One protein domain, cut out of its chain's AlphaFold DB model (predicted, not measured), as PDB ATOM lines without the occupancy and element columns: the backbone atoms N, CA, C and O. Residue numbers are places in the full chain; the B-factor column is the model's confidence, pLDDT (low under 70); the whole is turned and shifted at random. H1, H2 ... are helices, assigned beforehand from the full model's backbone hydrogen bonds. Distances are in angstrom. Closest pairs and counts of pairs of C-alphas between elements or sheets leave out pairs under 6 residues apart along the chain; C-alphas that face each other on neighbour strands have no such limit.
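AT A GLANCE: This is residues 93 to 136 of the 136 residues of an uncharacterized protein of Flavobacteriaceae bacterium (UniProt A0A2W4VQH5). Four short helices are strung along an open horseshoe with an empty middle: H2, the longest, makes one side, H3 runs across the closed end and H4 makes the other side. H1 comes before H2 in the chain, near the open end of the horseshoe, turned towards the gap and set off from the plane of the other three. The printed part has 44 residues with four named helices in the order H1, H2, H3, H4 and no named strand, and its class is all helix. The whole is loose, with a radius of gyration of the C-alphas of 12.1 A, and the C-alphas span 28 by 26 by 15 A.

HOW THE PARTS SIT: H2, residues 103 to 113, touches no helix. A tight link of 3 residues joins it to H3, residues 117 to 125, yet H2 and H3 are apart. On its other side along the chain, a tight link of 4 residues joins H2 to H1, residues 94 to 98, and these two are apart as well. H3 is close to but not clearly touching H4, residues 130 to 135, with 1 pair of C-alphas within 8 A. Their closest C-alphas, those of Leu 124 and Leu 130, are 6.9 A apart. The lines of H3 and H4 stand about perpendicular, at 78 degrees, and their centres are 15.6 A apart. H4 is apart from H2, and H1 is apart from both H3 and H4. In H1, H2, H3 and H4 every pair of backbone O i and N i+4 is within hydrogen-bond range.

IN THESE COORDINATES: H2 has 11 residues, Lys 103 to Leu 113, and is 15.5 A long from first to last C-alpha. It begins at C-alpha 103 at (19.793, 45.450, 14.591) and ends at C-alpha 113 at (22.858, 60.640, 13.556). H3, Asp 117 to Ser 125, has 9 residues and is 12.0 A long. H4, Leu 130 to Thr 135, has 6 residues, is 8.9 A long and ends at C-alpha 135 at (34.960, 36.858, 5.357). H1, Gln 94 to Ile 98, has 5 residues, is 6.3 A long and begins at C-alpha 94 at (35.732, 47.563, 18.820).

THE WHOLE: The two C-alphas farthest apart, those of Asp 112 and Thr 135, are 29.4 A apart, while the first and last printed C-alphas, Ser 93 and Glu 136, are 15.8 A apart. Residues 121 to 136 stand free, of which 121 to 125 belong to H3 and 130 to 135 to H4. The printed part has no cut, and no link is long. Glu 136 is the chain's last residue. The mean pLDDT of the printed part is 86.8, and one residue, 136, is under 70.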
ATOM      1  N   SER A  93      37.558  45.857  23.040       85.25
ATOM      2  CA  SER A  93      37.840  46.043  21.619       85.25
ATOM      3  C   SER A  93      36.612  46.564  20.874       85.25
ATOM      4  O   SER A  93      35.475  46.424  21.323       85.25
ATOM      5  N   GLN A  94      36.829  47.134  19.688       81.19
ATOM      6  CA  GLN A  94      35.732  47.563  18.820       81.19
ATOM      7  C   GLN A  94      34.811  46.390  18.436       81.19
ATOM      8  O   GLN A  94      33.601  46.569  18.359       81.19
ATOM      9  N   TYR A  95      35.364  45.187  18.266       84.94
ATOM     10  CA  TYR A  95      34.592  43.983  17.959       84.94
ATOM     11  C   TYR A  95      33.681  43.562  19.117       84.94
ATOM     12  O   TYR A  95      32.563  43.115  18.880       84.94
ATOM     13  N   ASP A  96      34.116  43.752  20.366       86.75
ATOM     14  CA  ASP A  96      33.286  43.460  21.542       86.75
ATOM     15  C   ASP A  96      32.063  44.381  21.612       86.75
ATOM     16  O   ASP A  96      30.980  43.935  21.982       86.75
ATOM     17  N   LEU A  97      32.227  45.651  21.223       86.56
ATOM     18  CA  LEU A  97      31.123  46.607  21.137       86.56
ATOM     19  C   LEU A  97      30.167  46.240  19.999       86.56
ATOM     20  O   LEU A  97      28.964  46.188  20.221       86.56
ATOM     21  N   ILE A  98      30.696  45.928  18.810       86.81
ATOM     22  CA  ILE A  98      29.893  45.535  17.639       86.81
ATOM     23  C   ILE A  98      29.039  44.300  17.946       86.81
ATOM     24  O   ILE A  98      27.864  44.275  17.604       86.81
ATOM     25  N   ASN A  99      29.599  43.302  18.635       88.12
ATOM     26  CA  ASN A  99      28.869  42.088  19.012       88.12
ATOM     27  C   ASN A  99      27.739  42.331  20.024       88.12
ATOM     28  O   ASN A  99      26.881  41.464  20.194       88.12
ATOM     29  N   LEU A 100      27.775  43.457  20.740       89.31
ATOM     30  CA  LEU A 100      26.760  43.823  21.723       89.31
ATOM     31  C   LEU A 100      25.632  44.669  21.117       89.31
ATOM     32  O   LEU A 100      24.585  44.775  21.749       89.31
ATOM     33  N   LEU A 101      25.839  45.251  19.932       91.69
ATOM     34  CA  LEU A 101      24.816  45.996  19.202       91.69
ATOM     35  C   LEU A 101      23.943  45.027  18.401       91.69
ATOM     36  O   LEU A 101      24.448  44.249  17.587       91.69
ATOM     37  N   ASP A 102      22.632  45.102  18.604       93.38
ATOM     38  CA  ASP A 102      21.667  44.410  17.758       93.38
ATOM     39  C   ASP A 102      21.185  45.294  16.594       93.38
ATOM     40  O   ASP A 102      21.659  46.411  16.364       93.38
ATOM     41  N   LYS A 103      20.282  44.748  15.777       90.94
ATOM     42  CA  LYS A 103      19.793  45.450  14.591       90.94
ATOM     43  C   LYS A 103      18.969  46.678  14.981       90.94
ATOM     44  O   LYS A 103      19.075  47.715  14.329       90.94
ATOM     45  N   GLU A 104      18.159  46.551  16.023       93.69
ATOM     46  CA  GLU A 104      17.319  47.615  16.556       93.69
ATOM     47  C   GLU A 104      18.159  48.792  17.081       93.69
ATOM     48  O   GLU A 104      17.832  49.952  16.809       93.69
ATOM     49  N   ASP A 105      19.270  48.507  17.761       92.12
ATOM     50  CA  ASP A 105      20.224  49.511  18.240       92.12
ATOM     51  C   ASP A 105      20.886  50.274  17.080       92.12
ATOM     52  O   ASP A 105      21.036  51.500  17.132       92.12
ATOM     53  N   ILE A 106      21.260  49.570  16.007       89.62
ATOM     54  CA  ILE A 106      21.879  50.178  14.818       89.62
ATOM     55  C   ILE A 106      20.890  51.103  14.096       89.62
ATOM     56  O   ILE A 106      21.253  52.232  13.757       89.62
ATOM     57  N   GLU A 107      19.638  50.674  13.909       89.81
ATOM     58  CA  GLU A 107      18.587  51.501  13.294       89.81
ATOM     59  C   GLU A 107      18.304  52.769  14.125       89.81
ATOM     60  O   GLU A 107      18.086  53.857  13.579       89.81
ATOM     61  N   ALA A 108      18.357  52.665  15.457       91.25
ATOM     62  CA  ALA A 108      18.214  53.816  16.343       91.25
ATOM     63  C   ALA A 108      19.378  54.815  16.202       91.25
ATOM     64  O   ALA A 108      19.140  56.026  16.162       91.25
ATOM     65  N   LEU A 109      20.620  54.327  16.082       88.44
ATOM     66  CA  LEU A 109      21.803  55.167  15.859       88.44
ATOM     67  C   LEU A 109      21.756  55.887  14.510       88.44
ATOM     68  O   LEU A 109      22.059  57.079  14.438       88.44
ATOM     69  N   GLU A 110      21.354  55.190  13.450       86.88
ATOM     70  CA  GLU A 110      21.190  55.770  12.114       86.88
ATOM     71  C   GLU A 110      20.187  56.935  12.133       86.88
ATOM     72  O   GLU A 110      20.464  58.024  11.615       86.88
ATOM     73  N   SER A 111      19.058  56.744  12.827       87.25
ATOM     74  CA  SER A 111      18.036  57.778  12.994       87.25
ATOM     75  C   SER A 111      18.516  58.979  13.817       87.25
ATOM     76  O   SER A 111      18.117  60.109  13.513       87.25
ATOM     77  N   ASP A 112      19.308  58.770  14.872       89.00
ATOM     78  CA  ASP A 112      19.792  59.857  15.735       89.00
ATOM     79  C   ASP A 112      20.878  60.690  15.036       89.00
ATOM     80  O   ASP A 112      20.861  61.925  15.064       89.00
ATOM     81  N   LEU A 113      21.770  60.014  14.307       87.38
ATOM     82  CA  LEU A 113      22.858  60.640  13.556       87.38
ATOM     83  C   LEU A 113      22.406  61.242  12.215       87.38
ATOM     84  O   LEU A 113      23.160  62.019  11.624       87.38
ATOM     85  N   LYS A 114      21.182  60.937  11.750       86.69
ATOM     86  CA  LYS A 114      20.603  61.413  10.475       86.69
ATOM     87  C   LYS A 114      21.537  61.175   9.290       86.69
ATOM     88  O   LYS A 114      21.786  62.079   8.488       86.69
ATOM     89  N   ILE A 115      22.103  59.976   9.232       86.00
ATOM     90  CA  ILE A 115      23.029  59.590   8.172       86.00
ATOM     91  C   ILE A 115      22.204  59.075   6.992       86.00
ATOM     92  O   ILE A 115      21.360  58.208   7.166       86.00
ATOM     93  N   ASP A 116      22.446  59.615   5.797       86.88
ATOM     94  CA  ASP A 116      21.819  59.116   4.571       86.88
ATOM     95  C   ASP A 116      22.508  57.829   4.083       86.88
ATOM     96  O   ASP A 116      23.742  57.749   4.068       86.88
ATOM     97  N   ASP A 117      21.727  56.882   3.553       86.69
ATOM     98  CA  ASP A 117      22.212  55.622   2.958       86.69
ATOM     99  C   ASP A 117      23.340  55.831   1.939       86.69
ATOM    100  O   ASP A 117      24.315  55.087   1.908       86.69
ATOM    101  N   ALA A 118      23.243  56.885   1.125       87.44
ATOM    102  CA  ALA A 118      24.250  57.206   0.114       87.44
ATOM    103  C   ALA A 118      25.623  57.528   0.732       87.44
ATOM    104  O   ALA A 118      26.664  57.245   0.135       87.44
ATOM    105  N   VAL A 119      25.639  58.117   1.932       87.25
ATOM    106  CA  VAL A 119      26.875  58.404   2.667       87.25
ATOM    107  C   VAL A 119      27.473  57.102   3.187       87.25
ATOM    108  O   VAL A 119      28.674  56.883   3.016       87.25
ATOM    109  N   VAL A 120      26.642  56.213   3.741       87.19
ATOM    110  CA  VAL A 120      27.071  54.887   4.211       87.19
ATOM    111  C   VAL A 120      27.634  54.062   3.055       87.19
ATOM    112  O   VAL A 120      28.746  53.547   3.154       87.19
ATOM    113  N   GLU A 121      26.923  53.996   1.930       87.62
ATOM    114  CA  GLU A 121      27.344  53.260   0.735       87.62
ATOM    115  C   GLU A 121      28.693  53.761   0.209       87.62
ATOM    116  O   GLU A 121      29.572  52.952  -0.106       87.62
ATOM    117  N   SER A 122      28.898  55.082   0.172       90.12
ATOM    118  CA  SER A 122      30.176  55.660  -0.255       90.12
ATOM    119  C   SER A 122      31.323  55.301   0.698       90.12
ATOM    120  O   SER A 122      32.379  54.858   0.251       90.12
ATOM    121  N   ALA A 123      31.099  55.398   2.014       87.00
ATOM    122  CA  ALA A 123      32.107  55.095   3.025       87.00
ATOM    123  C   ALA A 123      32.491  53.607   3.051       87.00
ATOM    124  O   ALA A 123      33.652  53.271   3.292       87.00
ATOM    125  N   LEU A 124      31.530  52.712   2.796       87.44
ATOM    126  CA  LEU A 124      31.780  51.274   2.706       87.44
ATOM    127  C   LEU A 124      32.491  50.909   1.397       87.44
ATOM    128  O   LEU A 124      33.431  50.119   1.423       87.44
ATOM    129  N   SER A 125      32.093  51.511   0.273       88.38
ATOM    130  CA  SER A 125      32.697  51.254  -1.045       88.38
ATOM    131  C   SER A 125      34.155  51.713  -1.128       88.38
ATOM    132  O   SER A 125      34.968  51.069  -1.789       88.38
ATOM    133  N   ASP A 126      34.499  52.794  -0.425       91.06
ATOM    134  CA  ASP A 126      35.870  53.306  -0.342       91.06
ATOM    135  C   ASP A 126      36.755  52.493   0.631       91.06
ATOM    136  O   ASP A 126      37.979  52.670   0.665       91.06
ATOM    137  N   ASN A 127      36.174  51.583   1.424       86.50
ATOM    138  CA  ASN A 127      36.914  50.793   2.403       86.50
ATOM    139  C   ASN A 127      37.587  49.574   1.755       86.50
ATOM    140  O   ASN A 127      36.970  48.544   1.488       86.50
ATOM    141  N   THR A 128      38.905  49.656   1.587       86.62
ATOM    142  CA  THR A 128      39.723  48.603   0.961       86.62
ATOM    143  C   THR A 128      39.782  47.286   1.738       86.62
ATOM    144  O   THR A 128      40.226  46.284   1.181       86.62
ATOM    145  N   ASN A 129      39.361  47.265   3.005       86.69
ATOM    146  CA  ASN A 129      39.362  46.071   3.849       86.69
ATOM    147  C   ASN A 129      37.961  45.465   4.028       86.69
ATOM    148  O   ASN A 129      37.825  44.502   4.777       86.69
ATOM    149  N   LEU A 130      36.931  45.993   3.352       86.12
ATOM    150  CA  LEU A 130      35.549  45.533   3.517       86.12
ATOM    151  C   LEU A 130      35.391  44.027   3.252       86.12
ATOM    152  O   LEU A 130      34.745  43.339   4.035       86.12
ATOM    153  N   GLU A 131      36.018  43.496   2.197       82.88
ATOM    154  CA  GLU A 131      35.957  42.057   1.899       82.88
ATOM    155  C   GLU A 131      36.574  41.195   3.011       82.88
ATOM    156  O   GLU A 131      36.058  40.118   3.304       82.88
ATOM    157  N   ASN A 132      37.632  41.676   3.673       85.31
ATOM    158  CA  ASN A 132      38.242  40.959   4.795       85.31
ATOM    159  C   ASN A 132      37.277  40.909   5.989       85.31
ATOM    160  O   ASN A 132      37.081  39.844   6.558       85.31
ATOM    161  N   TYR A 133      36.602  42.018   6.310       81.81
ATOM    162  CA  TYR A 133      35.638  42.071   7.419       81.81
ATOM    163  C   TYR A 133      34.372  41.230   7.196       81.81
ATOM    164  O   TYR A 133      33.703  40.882   8.160       81.81
ATOM    165  N   LEU A 134      34.019  40.929   5.942       81.19
ATOM    166  CA  LEU A 134      32.863  40.085   5.605       81.19
ATOM    167  C   LEU A 134      33.197  38.588   5.547       81.19
ATOM    168  O   LEU A 134      32.286  37.764   5.448       81.19
ATOM    169  N   THR A 135      34.485  38.241   5.516       80.38
ATOM    170  CA  THR A 135      34.960  36.858   5.357       80.38
ATOM    171  C   THR A 135      35.651  36.295   6.597       80.38
ATOM    172  O   THR A 135      35.823  35.076   6.675       80.38
ATOM    173  N   GLU A 136      36.023  37.157   7.544       61.44
ATOM    174  CA  GLU A 136      36.397  36.805   8.920       61.44
ATOM    175  C   GLU A 136      35.155  36.484   9.770       61.44
ATOM    176  O   GLU A 136      35.228  35.508  10.555       61.44
TER     177      GLU A 136